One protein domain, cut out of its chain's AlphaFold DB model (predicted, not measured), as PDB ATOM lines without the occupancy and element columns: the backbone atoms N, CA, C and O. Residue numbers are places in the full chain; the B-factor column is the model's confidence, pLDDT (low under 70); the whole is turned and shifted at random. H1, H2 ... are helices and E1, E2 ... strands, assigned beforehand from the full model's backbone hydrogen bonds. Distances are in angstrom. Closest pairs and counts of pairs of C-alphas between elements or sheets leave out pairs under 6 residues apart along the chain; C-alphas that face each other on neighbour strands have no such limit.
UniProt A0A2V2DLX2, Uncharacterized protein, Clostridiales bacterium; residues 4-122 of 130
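Overview. This is residues 4 to 122 of the 130 residues of an uncharacterized protein of Clostridiales bacterium (UniProt A0A2V2DLX2). What shape do these atoms make? One antiparallel sheet of six strands curls like part of a barrel, and H2 packs on the outside of the curl at E1 and E2, with H1 and H3 at corners beside it. H4 lies near the start of E1, H5 only grazes the sheet, and the unnamed residues 101 to 113 lie on the other side of the sheet from H2. What is the make-up? The printed part has 119 residues, mixed in class, with H1 H2 H3 H4 E1 E2 H5 E3 E4 E5 E6 along the chain and the sheet order E1 E2 E3 E4 E6 E5. How large is it? It is compact and rounded, with a radius of gyration of the C-alphas of 13.9 A and spans of 37 by 31 by 27 A.

Along the chain. Which elements come first? H1 is residues 4 to 9, beginning at C-alpha 4, (-3.120, -26.376, 36.762); H2 is 12 to 18, H3 23 to 26, and H4 32 to 39, 10.3 A long. What follows? E1 is residues 42 to 48, 18.3 A; E2 51 to 57, 19.4 A; H5 60 to 64; E3 69 to 74, 17.1 A. Which come last? E4 is residues 81 to 87, 19.8 A; E5 96 to 100, 13.0 A; E6 114 to 120, 18.5 A, ending at C-alpha 120, (11.267, -7.262, 35.712).

Arrangement. How do H1, H3 and H4 stand? H1 and H2 only just touch, with 3 pairs of C-alphas within 8 A, only at the corner, closest at Leu 7 and Ile 13, 5.7 A. H2 and H3 touch only at the corner, closest at the C-alphas of Phe 16 and Ala 23, 5.3 A. H1 and H4 are close but not clearly touching, their closest C-alphas, of Met 6 and Ala 39, 7.4 A apart. Where is H2? It is on the sheet at a height of 8.6 A, and the closest C-alphas of H2 and E2 are those of Ala 15 and Pro 52, 5.7 A. What joins the strands? N 44 and O 55 of hairpin E1 and E2 are 2.9 A apart, N 54 and O 72 of E2 and E3 2.9 A, and N 71 and O 84 of hairpin E3 and E4 3.0 A. N 87 and O 117 of E4 and E6 are 2.8 A apart, and N 98 and O 116 of hairpin E5 and E6 2.8 A. Are the helix backbones in range? Every O i to N i+4 pair is within hydrogen-bond range in H1, H2, H4 and H5; H3 is too short for one.

Size, cuts and confidence. How far does it reach? The two C-alphas farthest apart, of Asp 32 and Asp 77, are 37.3 A apart. Is it whole, and which link is long? The printed part has no cut, and the link from E5 to E6 is long, with 13 residues. Is confidence low anywhere? No printed residue is under 70, and the mean pLDDT of the printed part is 94.3.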
ATOM      1  N   LYS A   4      -2.029 -26.958  37.561       94.81
ATOM      2  CA  LYS A   4      -3.120 -26.376  36.762       94.81
ATOM      3  C   LYS A   4      -4.499 -26.556  37.413       94.81
ATOM      4  O   LYS A   4      -5.319 -25.645  37.336       94.81
ATOM      5  N   GLU A   5      -4.747 -27.685  38.075       94.62
ATOM      6  CA  GLU A   5      -6.001 -27.933  38.803       94.62
ATOM      7  C   GLU A   5      -6.138 -26.957  39.979       94.62
ATOM      8  O   GLU A   5      -7.124 -26.229  40.063       94.62
ATOM      9  N   MET A   6      -5.093 -26.847  40.805       95.50
ATOM     10  CA  MET A   6      -5.044 -25.915  41.937       95.50
ATOM     11  C   MET A   6      -5.249 -24.459  41.499       95.50
ATOM     12  O   MET A   6      -6.004 -23.717  42.127       95.50
ATOM     13  N   LEU A   7      -4.585 -24.052  40.412       96.38
ATOM     14  CA  LEU A   7      -4.691 -22.697  39.868       96.38
ATOM     15  C   LEU A   7      -6.061 -22.413  39.244       96.38
ATOM     16  O   LEU A   7      -6.483 -21.260  39.142       96.38
ATOM     17  N   THR A   8      -6.758 -23.451  38.785       95.31
ATOM     18  CA  THR A   8      -8.129 -23.306  38.290       95.31
ATOM     19  C   THR A   8      -9.077 -23.072  39.462       95.31
ATOM     20  O   THR A   8      -9.870 -22.133  39.428       95.31
ATOM     21  N   GLU A   9      -8.964 -23.874  40.523       92.88
ATOM     22  CA  GLU A   9      -9.830 -23.785  41.705       92.88
ATOM     23  C   GLU A   9      -9.698 -22.449  42.449       92.88
ATOM     24  O   GLU A   9     -10.687 -21.930  42.967       92.88
ATOM     25  N   ASN A  10      -8.501 -21.856  42.472       90.50
ATOM     26  CA  ASN A  10      -8.253 -20.566  43.124       90.50
ATOM     27  C   ASN A  10      -8.414 -19.344  42.186       90.50
ATOM     28  O   ASN A  10      -8.168 -18.210  42.603       90.50
ATOM     29  N   GLY A  11      -8.835 -19.555  40.932       94.19
ATOM     30  CA  GLY A  11      -9.105 -18.493  39.957       94.19
ATOM     31  C   GLY A  11      -7.868 -17.824  39.344       94.19
ATOM     32  O   GLY A  11      -8.017 -16.827  38.634       94.19
ATOM     33  N   VAL A  12      -6.660 -18.342  39.579       96.62
ATOM     34  CA  VAL A  12      -5.415 -17.814  38.991       96.62
ATOM     35  C   VAL A  12      -5.384 -17.990  37.472       96.62
ATOM     36  O   VAL A  12      -4.954 -17.079  36.769       96.62
ATOM     37  N   ILE A  13      -5.900 -19.106  36.945       95.81
ATOM     38  CA  ILE A  13      -5.988 -19.324  35.487       95.81
ATOM     39  C   ILE A  13      -6.773 -18.190  34.813       95.81
ATOM     40  O   ILE A  13      -6.288 -17.584  33.861       95.81
ATOM     41  N   THR A  14      -7.938 -17.838  35.363       94.44
ATOM     42  CA  THR A  14      -8.753 -16.728  34.853       94.44
ATOM     43  C   THR A  14      -8.026 -15.388  34.951       94.44
ATOM     44  O   THR A  14      -8.121 -14.584  34.030       94.44
ATOM     45  N   ALA A  15      -7.254 -15.154  36.018       94.94
ATOM     46  CA  ALA A  15      -6.475 -13.925  36.165       94.94
ATOM     47  C   ALA A  15      -5.410 -13.770  35.063       94.94
ATOM     48  O   ALA A  15      -5.248 -12.677  34.524       94.94
ATOM     49  N   PHE A  16      -4.713 -14.847  34.679       94.88
ATOM     50  CA  PHE A  16      -3.754 -14.808  33.565       94.88
ATOM     51  C   PHE A  16      -4.413 -14.476  32.223       94.88
ATOM     52  O   PHE A  16      -3.830 -13.754  31.408       94.88
ATOM     53  N   ASP A  17      -5.637 -14.948  32.003       91.56
ATOM     54  CA  ASP A  17      -6.400 -14.618  30.800       91.56
ATOM     55  C   ASP A  17      -6.896 -13.160  30.826       91.56
ATOM     56  O   ASP A  17      -6.772 -12.448  29.827       91.56
ATOM     57  N   GLU A  18      -7.374 -12.668  31.975       90.62
ATOM     58  CA  GLU A  18      -7.751 -11.260  32.202       90.62
ATOM     59  C   GLU A  18      -6.560 -10.305  31.973       90.62
ATOM     60  O   GLU A  18      -6.722  -9.224  31.399       90.62
ATOM     61  N   MET A  19      -5.346 -10.736  32.335       90.38
ATOM     62  CA  MET A  19      -4.087 -10.031  32.068       90.38
ATOM     63  C   MET A  19      -3.615 -10.120  30.607       90.38
ATOM     64  O   MET A  19      -2.651  -9.449  30.241       90.38
ATOM     65  N   ARG A  20      -4.293 -10.898  29.750       88.69
ATOM     66  CA  ARG A  20      -3.925 -11.171  28.344       88.69
ATOM     67  C   ARG A  20      -2.588 -11.897  28.161       88.69
ATOM     68  O   ARG A  20      -2.005 -11.832  27.081       88.69
ATOM     69  N   LEU A  21      -2.124 -12.607  29.186       89.12
ATOM     70  CA  LEU A  21      -0.957 -13.487  29.095       89.12
ATOM     71  C   LEU A  21      -1.318 -14.838  28.487       89.12
ATOM     72  O   LEU A  21      -0.557 -15.391  27.695       89.12
ATOM     73  N   GLY A  22      -2.496 -15.347  28.852       91.25
ATOM     74  CA  GLY A  22      -2.931 -16.703  28.542       91.25
ATOM     75  C   GLY A  22      -2.282 -17.715  29.482       91.25
ATOM     76  O   GLY A  22      -1.059 -17.871  29.498       91.25
ATOM     77  N   ALA A  23      -3.090 -18.441  30.251       92.31
ATOM     78  CA  ALA A  23      -2.562 -19.396  31.229       92.31
ATOM     79  C   ALA A  23      -1.695 -20.505  30.599       92.31
ATOM     80  O   ALA A  23      -0.712 -20.931  31.200       92.31
ATOM     81  N   ASP A  24      -2.015 -20.946  29.379       93.25
ATOM     82  CA  ASP A  24      -1.218 -21.957  28.674       93.25
ATOM     83  C   ASP A  24       0.179 -21.442  28.285       93.25
ATOM     84  O   ASP A  24       1.118 -22.234  28.231       93.25
ATOM     85  N   ASN A  25       0.340 -20.129  28.074       93.56
ATOM     86  CA  ASN A  25       1.657 -19.535  27.862       93.56
ATOM     87  C   ASN A  25       2.437 -19.511  29.174       93.56
ATOM     88  O   ASN A  25       3.551 -20.020  29.212       93.56
ATOM     89  N   VAL A  26       1.844 -18.989  30.255       95.75
ATOM     90  CA  VAL A  26       2.509 -18.880  31.568       95.75
ATOM     91  C   VAL A  26       2.980 -20.246  32.077       95.75
ATOM     92  O   VAL A  26       4.084 -20.363  32.607       95.75
ATOM     93  N   LEU A  27       2.158 -21.282  31.883       95.44
ATOM     94  CA  LEU A  27       2.404 -22.655  32.331       95.44
ATOM     95  C   LEU A  27       3.117 -23.534  31.287       95.44
ATOM     96  O   LEU A  27       3.184 -24.755  31.456       95.44
ATOM     97  N   ALA A  28       3.624 -22.954  30.197       95.44
ATOM     98  CA  ALA A  28       4.336 -23.712  29.175       95.44
ATOM     99  C   ALA A  28       5.579 -24.412  29.755       95.44
ATOM    100  O   ALA A  28       6.209 -23.919  30.687       95.44
ATOM    101  N   ASN A  29       5.947 -25.553  29.162       95.44
ATOM    102  CA  ASN A  29       7.158 -26.327  29.480       95.44
ATOM    103  C   ASN A  29       7.272 -26.850  30.926       95.44
ATOM    104  O   ASN A  29       8.355 -27.246  31.355       95.44
ATOM    105  N   LEU A  30       6.160 -26.935  31.664       95.62
ATOM    106  CA  LEU A  30       6.143 -27.627  32.949       95.62
ATOM    107  C   LEU A  30       6.618 -29.080  32.805       95.62
ATOM    108  O   LEU A  30       6.034 -29.889  32.082       95.62
ATOM    109  N   THR A  31       7.659 -29.414  33.558       96.50
ATOM    110  CA  THR A  31       8.041 -30.790  33.878       96.50
ATOM    111  C   THR A  31       7.287 -31.261  35.123       96.50
ATOM    112  O   THR A  31       6.752 -30.443  35.874       96.50
ATOM    113  N   ASP A  32       7.281 -32.569  35.393       96.56
ATOM    114  CA  ASP A  32       6.705 -33.096  36.638       96.56
ATOM    115  C   ASP A  32       7.391 -32.531  37.896       96.56
ATOM    116  O   ASP A  32       6.728 -32.313  38.910       96.56
ATOM    117  N   GLU A  33       8.696 -32.251  37.829       96.88
ATOM    118  CA  GLU A  33       9.454 -31.656  38.936       96.88
ATOM    119  C   GLU A  33       9.013 -30.213  39.201       96.88
ATOM    120  O   GLU A  33       8.683 -29.851  40.331       96.88
ATOM    121  N   THR A  34       8.947 -29.393  38.151       97.25
ATOM    122  CA  THR A  34       8.549 -27.984  38.272       97.25
ATOM    123  C   THR A  34       7.072 -27.846  38.632       97.25
ATOM    124  O   THR A  34       6.720 -26.989  39.436       97.25
ATOM    125  N   ASP A  35       6.206 -28.722  38.108       97.69
ATOM    126  CA  ASP A  35       4.789 -28.789  38.490       97.69
ATOM    127  C   ASP A  35       4.645 -29.074  39.991       97.69
ATOM    128  O   ASP A  35       3.969 -28.322  40.693       97.69
ATOM    129  N   ALA A  36       5.355 -30.080  40.512       97.25
ATOM    130  CA  ALA A  36       5.352 -30.392  41.939       97.25
ATOM    131  C   ALA A  36       5.934 -29.251  42.792       97.25
ATOM    132  O   ALA A  36       5.412 -28.955  43.870       97.25
ATOM    133  N   GLN A  37       6.990 -28.584  42.314       97.31
ATOM    134  CA  GLN A  37       7.576 -27.436  42.997       97.31
ATOM    135  C   GLN A  37       6.569 -26.291  43.149       97.31
ATOM    136  O   GLN A  37       6.359 -25.828  44.271       97.31
ATOM    137  N   TYR A  38       5.950 -25.845  42.053       98.12
ATOM    138  CA  TYR A  38       4.997 -24.732  42.065       98.12
ATOM    139  C   TYR A  38       3.664 -25.095  42.715       98.12
ATOM    140  O   TYR A  38       3.016 -24.224  43.294       98.12
ATOM    141  N   ALA A  39       3.254 -26.365  42.683       97.25
ATOM    142  CA  ALA A  39       2.100 -26.834  43.447       97.25
ATOM    143  C   ALA A  39       2.324 -26.719  44.967       97.25
ATOM    144  O   ALA A  39       1.362 -26.631  45.725       97.25
ATOM    145  N   GLY A  40       3.584 -26.691  45.417       96.62
ATOM    146  CA  GLY A  40       3.954 -26.419  46.807       96.62
ATOM    147  C   GLY A  40       4.038 -24.931  47.168       96.62
ATOM    148  O   GLY A  40       4.304 -24.612  48.326       96.62
ATOM    149  N   TYR A  41       3.862 -24.017  46.210       97.69
ATOM    150  CA  TYR A  41       3.876 -22.579  46.479       97.69
ATOM    151  C   TYR A  41       2.509 -22.118  46.983       97.69
ATOM    152  O   TYR A  41       1.473 -22.727  46.713       97.69
ATOM    153  N   ARG A  42       2.502 -20.993  47.695       96.44
ATOM    154  CA  ARG A  42       1.276 -20.287  48.054       96.44
ATOM    155  C   ARG A  42       0.910 -19.344  46.921       96.44
ATOM    156  O   ARG A  42       1.678 -18.442  46.594       96.44
ATOM    157  N   TRP A  43      -0.263 -19.564  46.346       97.25
ATOM    158  CA  TRP A  43      -0.785 -18.764  45.249       97.25
ATOM    159  C   TRP A  43      -1.847 -17.801  45.750       97.25
ATOM    160  O   TRP A  43      -2.796 -18.212  46.419       97.25
ATOM    161  N   PHE A  44      -1.694 -16.528  45.406       95.12
ATOM    162  CA  PHE A  44      -2.638 -15.475  45.753       95.12
ATOM    163  C   PHE A  44      -3.107 -14.775  44.488       95.12
ATOM    164  O   PHE A  44      -2.309 -14.483  43.602       95.12
ATOM    165  N   ARG A  45      -4.404 -14.476  44.441       93.38
ATOM    166  CA  ARG A  45      -5.008 -13.574  43.465       93.38
ATOM    167  C   ARG A  45      -5.633 -12.413  44.221       93.38
ATOM    168  O   ARG A  45      -6.419 -12.634  45.144       93.38
ATOM    169  N   SER A  46      -5.330 -11.199  43.798       91.31
ATOM    170  CA  SER A  46      -6.009  -9.985  44.249       91.31
ATOM    171  C   SER A  46      -6.187  -9.030  43.064       91.31
ATOM    172  O   SER A  46      -6.094  -9.435  41.899       91.31
ATOM    173  N   THR A  47      -6.509  -7.771  43.347       88.75
ATOM    174  CA  THR A  47      -6.665  -6.726  42.336       88.75
ATOM    175  C   THR A  47      -5.731  -5.578  42.679       88.75
ATOM    176  O   THR A  47      -5.801  -5.030  43.779       88.75
ATOM    177  N   TYR A  48      -4.896  -5.189  41.722       82.31
ATOM    178  CA  TYR A  48      -4.123  -3.959  41.772       82.31
ATOM    179  C   TYR A  48      -4.811  -2.914  40.887       82.31
ATOM    180  O   TYR A  48      -4.919  -3.082  39.674       82.31
ATOM    181  N   LYS A  49      -5.324  -1.842  41.505       83.19
ATOM    182  CA  LYS A  49      -6.208  -0.854  40.856       83.19
ATOM    183  C   LYS A  49      -7.435  -1.528  40.224       83.19
ATOM    184  O   LYS A  49      -8.373  -1.868  40.941       83.19
ATOM    185  N   THR A  50      -7.433  -1.720  38.906       83.06
ATOM    186  CA  THR A  50      -8.501  -2.385  38.148       83.06
ATOM    187  C   THR A  50      -8.071  -3.699  37.505       83.06
ATOM    188  O   THR A  50      -8.928  -4.426  37.004       83.06
ATOM    189  N   SER A  51      -6.782  -4.030  37.560       85.12
ATOM    190  CA  SER A  51      -6.219  -5.219  36.932       85.12
ATOM    191  C   SER A  51      -5.932  -6.322  37.957       85.12
ATOM    192  O   SER A  51      -5.589  -6.039  39.110       85.12
ATOM    193  N   PRO A  52      -6.084  -7.604  37.586       92.19
ATOM    194  CA  PRO A  52      -5.673  -8.707  38.442       92.19
ATOM    195  C   PRO A  52      -4.173  -8.665  38.713       92.19
ATOM    196  O   PRO A  52      -3.381  -8.308  37.839       92.19
ATOM    197  N   ILE A  53      -3.805  -9.100  39.912       94.50
ATOM    198  CA  ILE A  53      -2.428  -9.407  40.278       94.50
ATOM    199  C   ILE A  53      -2.380 -10.818  40.856       94.50
ATOM    200  O   ILE A  53      -3.273 -11.242  41.601       94.50
ATOM    201  N   VAL A  54      -1.365 -11.572  40.449       97.25
ATOM    202  CA  VAL A  54      -1.130 -12.947  40.877       97.25
ATOM    203  C   VAL A  54       0.235 -13.025  41.531       97.25
ATOM    204  O   VAL A  54       1.211 -12.527  40.984       97.25
ATOM    205  N   HIS A  55       0.306 -13.709  42.668       97.81
ATOM    206  CA  HIS A  55       1.551 -13.967  43.379       97.81
ATOM    207  C   HIS A  55       1.754 -15.472  43.540       97.81
ATOM    208  O   HIS A  55       0.845 -16.170  43.994       97.81
ATOM    209  N   ALA A  56       2.958 -15.951  43.237       98.19
ATOM    210  CA  ALA A  56       3.424 -17.290  43.570       98.19
ATOM    211  C   ALA A  56       4.562 -17.171  44.584       98.19
ATOM    212  O   ALA A  56       5.681 -16.785  44.242       98.19
ATOM    213  N   ILE A  57       4.273 -17.483  45.844       98.12
ATOM    214  CA  ILE A  57       5.209 -17.283  46.952       98.12
ATOM    215  C   ILE A  57       5.676 -18.648  47.464       98.12
ATOM    216  O   ILE A  57       4.845 -19.424  47.958       98.12
ATOM    217  N   PRO A  58       6.984 -18.955  47.403       98.19
ATOM    218  CA  PRO A  58       7.513 -20.170  47.999       98.19
ATOM    219  C   PRO A  58       7.205 -20.263  49.510       98.19
ATOM    220  O   PRO A  58       6.941 -19.257  50.187       98.19
ATOM    221  N   PRO A  59       7.219 -21.475  50.085       97.56
ATOM    222  CA  PRO A  59       7.279 -21.622  51.533       97.56
ATOM    223  C   PRO A  59       8.576 -21.007  52.089       97.56
ATOM    224  O   PRO A  59       9.549 -20.793  51.366       97.56
ATOM    225  N   GLU A  60       8.570 -20.687  53.381       96.62
ATOM    226  CA  GLU A  60       9.627 -19.902  54.033       96.62
ATOM    227  C   GLU A  60      11.022 -20.538  53.933       96.62
ATOM    228  O   GLU A  60      12.016 -19.852  53.714       96.62
ATOM    229  N   ASP A  61      11.104 -21.860  54.051       97.38
ATOM    230  CA  ASP A  61      12.341 -22.622  53.885       97.38
ATOM    231  C   ASP A  61      12.937 -22.455  52.480       97.38
ATOM    232  O   ASP A  61      14.150 -22.308  52.336       97.38
ATOM    233  N   LYS A  62      12.090 -22.405  51.446       97.88
ATOM    234  CA  LYS A  62      12.515 -22.162  50.065       97.88
ATOM    235  C   LYS A  62      12.883 -20.706  49.807       97.88
ATOM    236  O   LYS A  62      13.874 -20.467  49.126       97.88
ATOM    237  N   LEU A  63      12.142 -19.750  50.367       97.06
ATOM    238  CA  LEU A  63      12.520 -18.333  50.303       97.06
ATOM    239  C   LEU A  63      13.932 -18.128  50.870       97.06
ATOM    240  O   LEU A  63      14.792 -17.560  50.201       97.06
ATOM    241  N   ASN A  64      14.205 -18.690  52.051       96.50
ATOM    242  CA  ASN A  64      15.524 -18.640  52.691       96.50
ATOM    243  C   ASN A  64      16.609 -19.409  51.916       96.50
ATOM    244  O   ASN A  64      17.791 -19.102  52.039       96.50
ATOM    245  N   ALA A  65      16.223 -20.391  51.096       97.38
ATOM    246  CA  ALA A  65      17.120 -21.096  50.180       97.38
ATOM    247  C   ALA A  65      17.330 -20.369  48.833       97.38
ATOM    248  O   ALA A  65      18.015 -20.902  47.958       97.38
ATOM    249  N   GLY A  66      16.758 -19.174  48.646       97.19
ATOM    250  CA  GLY A  66      16.952 -18.343  47.454       97.19
ATOM    251  C   GLY A  66      15.953 -18.585  46.320       97.19
ATOM    252  O   GLY A  66      16.180 -18.122  45.204       97.19
ATOM    253  N   TYR A  67      14.849 -19.293  46.571       98.12
ATOM    254  CA  TYR A  67      13.760 -19.385  45.598       98.12
ATOM    255  C   TYR A  67      12.990 -18.057  45.561       98.12
ATOM    256  O   TYR A  67      12.634 -17.548  46.626       98.12
ATOM    257  N   PRO A  68      12.701 -17.495  44.373       98.19
ATOM    258  CA  PRO A  68      12.042 -16.205  44.275       98.19
ATOM    259  C   PRO A  68      10.536 -16.296  44.514       98.19
ATOM    260  O   PRO A  68       9.885 -17.288  44.174       98.19
ATOM    261  N   TRP A  69       9.984 -15.208  45.040       98.38
ATOM    262  CA  TRP A  69       8.584 -14.854  44.842       98.38
ATOM    263  C   TRP A  69       8.413 -14.342  43.405       98.38
ATOM    264  O   TRP A  69       9.206 -13.533  42.928       98.38
ATOM    265  N   GLU A  70       7.388 -14.830  42.711       98.50
ATOM    266  CA  GLU A  70       6.989 -14.325  41.397       98.50
ATOM    267  C   GLU A  70       5.654 -13.576  41.466       98.50
ATOM    268  O   GLU A  70       4.716 -14.004  42.151       98.50
ATOM    269  N   GLU A  71       5.557 -12.467  40.741       97.50
ATOM    270  CA  GLU A  71       4.373 -11.611  40.682       97.50
ATOM    271  C   GLU A  71       4.039 -11.237  39.234       97.50
ATOM    272  O   GLU A  71       4.907 -10.794  38.487       97.50
ATOM    273  N   TRP A  72       2.768 -11.384  38.860       96.62
ATOM    274  CA  TRP A  72       2.235 -11.049  37.540       96.62
ATOM    275  C   TRP A  72       1.123 -10.026  37.685       96.62
ATOM    276  O   TRP A  72       0.151 -10.284  38.397       96.62
ATOM    277  N   TYR A  73       1.212  -8.916  36.965       93.94
ATOM    278  CA  TYR A  73       0.103  -7.978  36.819       93.94
ATOM    279  C   TYR A  73       0.176  -7.246  35.488       93.94
ATOM    280  O   TYR A  73       1.181  -7.269  34.777       93.94
ATOM    281  N   ARG A  74      -0.917  -6.566  35.152       89.31
ATOM    282  CA  ARG A  74      -0.937  -5.601  34.061       89.31
ATOM    283  C   ARG A  74      -0.972  -4.201  34.646       89.31
ATOM    284  O   ARG A  74      -1.867  -3.884  35.428       89.31
ATOM    285  N   ASP A  75       0.006  -3.380  34.291       84.00
ATOM    286  CA  ASP A  75      -0.003  -1.977  34.676       84.00
ATOM    287  C   ASP A  75      -0.956  -1.228  33.743       84.00
ATOM    288  O   ASP A  75      -0.698  -1.096  32.546       84.00
ATOM    289  N   ASP A  76      -2.085  -0.769  34.279       77.19
ATOM    290  CA  ASP A  76      -3.108  -0.068  33.502       77.19
ATOM    291  C   ASP A  76      -2.621   1.288  32.959       77.19
ATOM    292  O   ASP A  76      -3.112   1.730  31.919       77.19
ATOM    293  N   ASP A  77      -1.640   1.926  33.611       78.69
ATOM    294  CA  ASP A  77      -1.110   3.228  33.190       78.69
ATOM    295  C   ASP A  77      -0.111   3.078  32.034       78.69
ATOM    296  O   ASP A  77      -0.070   3.914  31.128       78.69
ATOM    297  N   LEU A  78       0.673   1.995  32.038       76.56
ATOM    298  CA  LEU A  78       1.627   1.673  30.968       76.56
ATOM    299  C   LEU A  78       0.992   0.826  29.854       76.56
ATOM    300  O   LEU A  78       1.487   0.785  28.732       76.56
ATOM    301  N   GLY A  79      -0.113   0.139  30.152       77.31
ATOM    302  CA  GLY A  79      -0.759  -0.838  29.276       77.31
ATOM    303  C   GLY A  79       0.023  -2.150  29.114       77.31
ATOM    304  O   GLY A  79      -0.436  -3.031  28.372       77.31
ATOM    305  N   GLU A  80       1.156  -2.276  29.806       84.06
ATOM    306  CA  GLU A  80       2.139  -3.353  29.705       84.06
ATOM    307  C   GLU A  80       1.977  -4.383  30.824       84.06
ATOM    308  O   GLU A  80       1.508  -4.095  31.926       84.06
ATOM    309  N   PHE A  81       2.362  -5.613  30.513       89.12
ATOM    310  CA  PHE A  81       2.462  -6.687  31.486       89.12
ATOM    311  C   PHE A  81       3.779  -6.574  32.268       89.12
ATOM    312  O   PHE A  81       4.808  -6.227  31.693       89.12
ATOM    313  N   GLN A  82       3.733  -6.901  33.555       93.50
ATOM    314  CA  GLN A  82       4.882  -6.935  34.451       93.50
ATOM    315  C   GLN A  82       5.013  -8.329  35.071       93.50
ATOM    316  O   GLN A  82       4.027  -8.880  35.572       93.50
ATOM    317  N   HIS A  83       6.231  -8.876  35.053       96.81
ATOM    318  CA  HIS A  83       6.597 -10.115  35.740       96.81
ATOM    319  C   HIS A  83       7.748  -9.834  36.693       96.81
ATOM    320  O   HIS A  83       8.914  -9.860  36.304       96.81
ATOM    321  N   HIS A  84       7.458  -9.579  37.958       97.62
ATOM    322  CA  HIS A  84       8.527  -9.381  38.924       97.62
ATOM    323  C   HIS A  84       9.037 -10.716  39.458       97.62
ATOM    324  O   HIS A  84       8.257 -11.585  39.855       97.62
ATOM    325  N   ILE A  85      10.363 -10.842  39.509       98.56
ATOM    326  CA  ILE A  85      11.067 -11.933  40.184       98.56
ATOM    327  C   ILE A  85      11.781 -11.336  41.394       98.56
ATOM    328  O   ILE A  85      12.728 -10.563  41.234       98.56
ATOM    329  N   LEU A  86      11.315 -11.677  42.594       98.62
ATOM    330  CA  LEU A  86      11.724 -11.052  43.849       98.62
ATOM    331  C   LEU A  86      12.475 -12.040  44.748       98.62
ATOM    332  O   LEU A  86      11.986 -13.127  45.054       98.62
ATOM    333  N   TYR A  87      13.652 -11.635  45.216       98.50
ATOM    334  CA  TYR A  87      14.542 -12.410  46.079       98.50
ATOM    335  C   TYR A  87      14.787 -11.693  47.408       98.50
ATOM    336  O   TYR A  87      14.819 -10.465  47.463       98.50
ATOM    337  N   LEU A  88      15.041 -12.467  48.466       98.00
ATOM    338  CA  LEU A  88      15.516 -11.930  49.748       98.00
ATOM    339  C   LEU A  88      16.984 -11.477  49.685       98.00
ATOM    340  O   LEU A  88      17.387 -10.572  50.406       98.00
ATOM    341  N   GLU A  89      17.769 -12.078  48.790       98.00
ATOM    342  CA  GLU A  89      19.183 -11.768  48.580       98.00
ATOM    343  C   GLU A  89      19.417 -11.287  47.149       98.00
ATOM    344  O   GLU A  89      18.807 -11.782  46.198       98.00
ATOM    345  N   LYS A  90      20.320 -10.319  46.974       97.94
ATOM    346  CA  LYS A  90      20.578  -9.731  45.658       97.94
ATOM    347  C   LYS A  90      21.227 -10.745  44.712       97.94
ATOM    348  O   LYS A  90      22.257 -11.331  45.037       97.94
ATOM    349  N   THR A  91      20.679 -10.871  43.504       96.31
ATOM    350  CA  THR A  91      21.299 -11.613  42.392       96.31
ATOM    351  C   THR A  91      21.852 -10.656  41.334       96.31
ATOM    352  O   THR A  91      21.515  -9.471  41.326       96.31
ATOM    353  N   ASP A  92      22.655 -11.169  40.397       96.69
ATOM    354  CA  ASP A  92      23.221 -10.377  39.292       96.69
ATOM    355  C   ASP A  92      22.158  -9.758  38.371       96.69
ATOM    356  O   ASP A  92      22.436  -8.777  37.682       96.69
ATOM    357  N   LYS A  93      20.943 -10.322  38.345       96.44
ATOM    358  CA  LYS A  93      19.833  -9.798  37.542       96.44
ATOM    359  C   LYS A  93      19.087  -8.656  38.226       96.44
ATOM    360  O   LYS A  93      18.461  -7.871  37.530       96.44
ATOM    361  N   CYS A  94      19.131  -8.576  39.557       98.06
ATOM    362  CA  CYS A  94      18.349  -7.611  40.323       98.06
ATOM    363  C   CYS A  94      18.860  -6.179  40.109       98.06
ATOM    364  O   CYS A  94      19.956  -5.820  40.558       98.06
ATOM    365  N   ASP A  95      18.030  -5.351  39.487       98.06
ATOM    366  CA  ASP A  95      18.272  -3.936  39.201       98.06
ATOM    367  C   ASP A  95      17.361  -2.992  40.004       98.06
ATOM    368  O   ASP A  95      17.606  -1.785  40.050       98.06
ATOM    369  N   MET A  96      16.369  -3.544  40.701       98.00
ATOM    370  CA  MET A  96      15.389  -2.823  41.505       98.00
ATOM    371  C   MET A  96      15.306  -3.380  42.931       98.00
ATOM    372  O   MET A  96      15.801  -4.467  43.249       98.00
ATOM    373  N   THR A  97      14.662  -2.610  43.806       98.12
ATOM    374  CA  THR A  97      14.426  -2.971  45.206       98.12
ATOM    375  C   THR A  97      13.023  -2.578  45.635       98.12
ATOM    376  O   THR A  97      12.539  -1.519  45.237       98.12
ATOM    377  N   PHE A  98      12.415  -3.385  46.496       97.44
ATOM    378  CA  PHE A  98      11.115  -3.121  47.097       97.44
ATOM    379  C   PHE A  98      11.185  -3.378  48.603       97.44
ATOM    380  O   PHE A  98      11.435  -4.498  49.040       97.44
ATOM    381  N   ASP A  99      10.987  -2.327  49.394       97.38
ATOM    382  CA  ASP A  99      10.875  -2.419  50.848       97.38
ATOM    383  C   ASP A  99       9.390  -2.558  51.204       97.38
ATOM    384  O   ASP A  99       8.639  -1.584  51.111       97.38
ATOM    385  N   CYS A 100       8.950  -3.785  51.501       96.31
ATOM    386  CA  CYS A 100       7.547  -4.095  51.762       96.31
ATOM    387  C   CYS A 100       7.238  -3.871  53.250       96.31
ATOM    388  O   CYS A 100       7.698  -4.658  54.089       96.31
ATOM    389  N   PRO A 101       6.460  -2.835  53.612       95.88
ATOM    390  CA  PRO A 101       6.225  -2.512  55.010       95.88
ATOM    391  C   PRO A 101       5.330  -3.558  55.689       95.88
ATOM    392  O   PRO A 101       4.542  -4.261  55.053       95.88
ATOM    393  N   ALA A 102       5.426  -3.659  57.015       94.75
ATOM    394  CA  ALA A 102       4.644  -4.619  57.800       94.75
ATOM    395  C   ALA A 102       3.118  -4.411  57.681       94.75
ATOM    396  O   ALA A 102       2.345  -5.370  57.761       94.75
ATOM    397  N   ASP A 103       2.681  -3.166  57.485       93.88
ATOM    398  CA  ASP A 103       1.282  -2.766  57.332       93.88
ATOM    399  C   ASP A 103       0.822  -2.681  55.868       93.88
ATOM    400  O   ASP A 103      -0.271  -2.177  55.601       93.88
ATOM    401  N   ASP A 104       1.610  -3.211  54.923       92.56
ATOM    402  CA  ASP A 104       1.212  -3.307  53.521       92.56
ATOM    403  C   ASP A 104      -0.135  -4.043  53.395       92.56
ATOM    404  O   ASP A 104      -0.378  -5.081  54.017       92.56
ATOM    405  N   THR A 105      -1.052  -3.483  52.607       88.81
ATOM    406  CA  THR A 105      -2.400  -4.049  52.411       88.81
ATOM    407  C   THR A 105      -2.637  -4.548  50.992       88.81
ATOM    408  O   THR A 105      -3.687  -5.134  50.726       88.81
ATOM    409  N   THR A 106      -1.675  -4.348  50.092       86.81
ATOM    410  CA  THR A 106      -1.787  -4.671  48.667       86.81
ATOM    411  C   THR A 106      -1.157  -6.020  48.336       86.81
ATOM    412  O   THR A 106      -1.672  -6.737  47.480       86.81
ATOM    413  N   HIS A 107      -0.102  -6.400  49.055       93.69
ATOM    414  CA  HIS A 107       0.651  -7.628  48.873       93.69
ATOM    415  C   HIS A 107       0.280  -8.680  49.936       93.69
ATOM    416  O   HIS A 107      -0.147  -8.349  51.061       93.69
ATOM    417  N   PRO A 108       0.428  -9.980  49.613       94.25
ATOM    418  CA  PRO A 108       0.156 -11.060  50.554       94.25
ATOM    419  C   PRO A 108       1.021 -10.957  51.813       94.25
ATOM    420  O   PRO A 108       2.201 -10.624  51.735       94.25
ATOM    421  N   GLU A 109       0.453 -11.313  52.967       93.50
ATOM    422  CA  GLU A 109       1.135 -11.275  54.273       93.50
ATOM    423  C   GLU A 109       2.558 -11.863  54.279       93.50
ATOM    424  O   GLU A 109       3.440 -11.202  54.823       93.50
ATOM    425  N   PRO A 110       2.855 -12.985  53.590       93.38
ATOM    426  CA  PRO A 110       4.203 -13.555  53.599       93.38
ATOM    427  C   PRO A 110       5.289 -12.678  52.964       93.38
ATOM    428  O   PRO A 110       6.470 -13.000  53.074       93.38
ATOM    429  N   THR A 111       4.897 -11.623  52.249       94.94
ATOM    430  CA  THR A 111       5.815 -10.686  51.588       94.94
ATOM    431  C   THR A 111       6.166  -9.471  52.443       94.94
ATOM    432  O   THR A 111       7.091  -8.743  52.092       94.94
ATOM    433  N   ARG A 112       5.428  -9.241  53.534       95.06
ATOM    434  CA  ARG A 112       5.497  -8.027  54.357       95.06
ATOM    435  C   ARG A 112       6.654  -8.069  55.338       95.06
ATOM    436  O   ARG A 112       7.143  -9.148  55.669       95.06
ATOM    437  N   ASP A 113       7.029  -6.888  55.828       96.44
ATOM    438  CA  ASP A 113       8.144  -6.687  56.764       96.44
ATOM    439  C   ASP A 113       9.463  -7.261  56.219       96.44
ATOM    440  O   ASP A 113      10.241  -7.912  56.919       96.44
ATOM    441  N   ARG A 114       9.671  -7.099  54.908       96.62
ATOM    442  CA  ARG A 114      10.787  -7.693  54.168       96.62
ATOM    443  C   ARG A 114      11.285  -6.750  53.091       96.62
ATOM    444  O   ARG A 114      10.508  -6.107  52.387       96.62
ATOM    445  N   PHE A 115      12.599  -6.771  52.915       98.00
ATOM    446  CA  PHE A 115      13.266  -6.124  51.803       98.00
ATOM    447  C   PHE A 115      13.465  -7.121  50.662       98.00
ATOM    448  O   PHE A 115      13.981  -8.220  50.874       98.00
ATOM    449  N   TRP A 116      13.088  -6.721  49.453       98.44
ATOM    450  CA  TRP A 116      13.154  -7.543  48.255       98.44
ATOM    451  C   TRP A 116      14.080  -6.918  47.217       98.44
ATOM    452  O   TRP A 116      13.973  -5.736  46.890       98.44
ATOM    453  N   TYR A 117      14.958  -7.735  46.649       98.69
ATOM    454  CA  TYR A 117      15.701  -7.418  45.434       98.69
ATOM    455  C   TYR A 117      14.960  -8.015  44.252       98.69
ATOM    456  O   TYR A 117      14.637  -9.201  44.269       98.69
ATOM    457  N   LEU A 118      14.710  -7.231  43.212       98.50
ATOM    458  CA  LEU A 118      13.916  -7.702  42.087       98.50
ATOM    459  C   LEU A 118      14.444  -7.225  40.745       98.50
ATOM    460  O   LEU A 118      15.274  -6.319  40.664       98.50
ATOM    461  N   TYR A 119      13.949  -7.879  39.706       98.00
ATOM    462  CA  TYR A 119      14.031  -7.430  38.327       98.00
ATOM    463  C   TYR A 119      12.701  -7.719  37.632       98.00
ATOM    464  O   TYR A 119      11.954  -8.608  38.058       98.00
ATOM    465  N   ASN A 120      12.409  -6.969  36.569       96.75
ATOM    466  CA  ASN A 120      11.267  -7.262  35.712       96.75
ATOM    467  C   ASN A 120      11.681  -8.246  34.616       96.75
ATOM    468  O   ASN A 120      12.608  -7.998  33.843       96.75
ATOM    469  N   ASP A 121      11.002  -9.377  34.568       96.31
ATOM    470  CA  ASP A 121      11.257 -10.448  33.634       96.31
ATOM    471  C   ASP A 121      10.393 -10.314  32.376       96.31
ATOM    472  O   ASP A 121       9.182 -10.128  32.428       96.31
ATOM    473  N   THR A 122      11.018 -10.430  31.207       92.62
ATOM    474  CA  THR A 122      10.318 -10.236  29.929       92.62
ATOM    475  C   THR A 122       9.714 -11.520  29.361       92.62
ATOM    476  O   THR A 122       9.113 -11.476  28.291       92.62
TER     477      THR A 122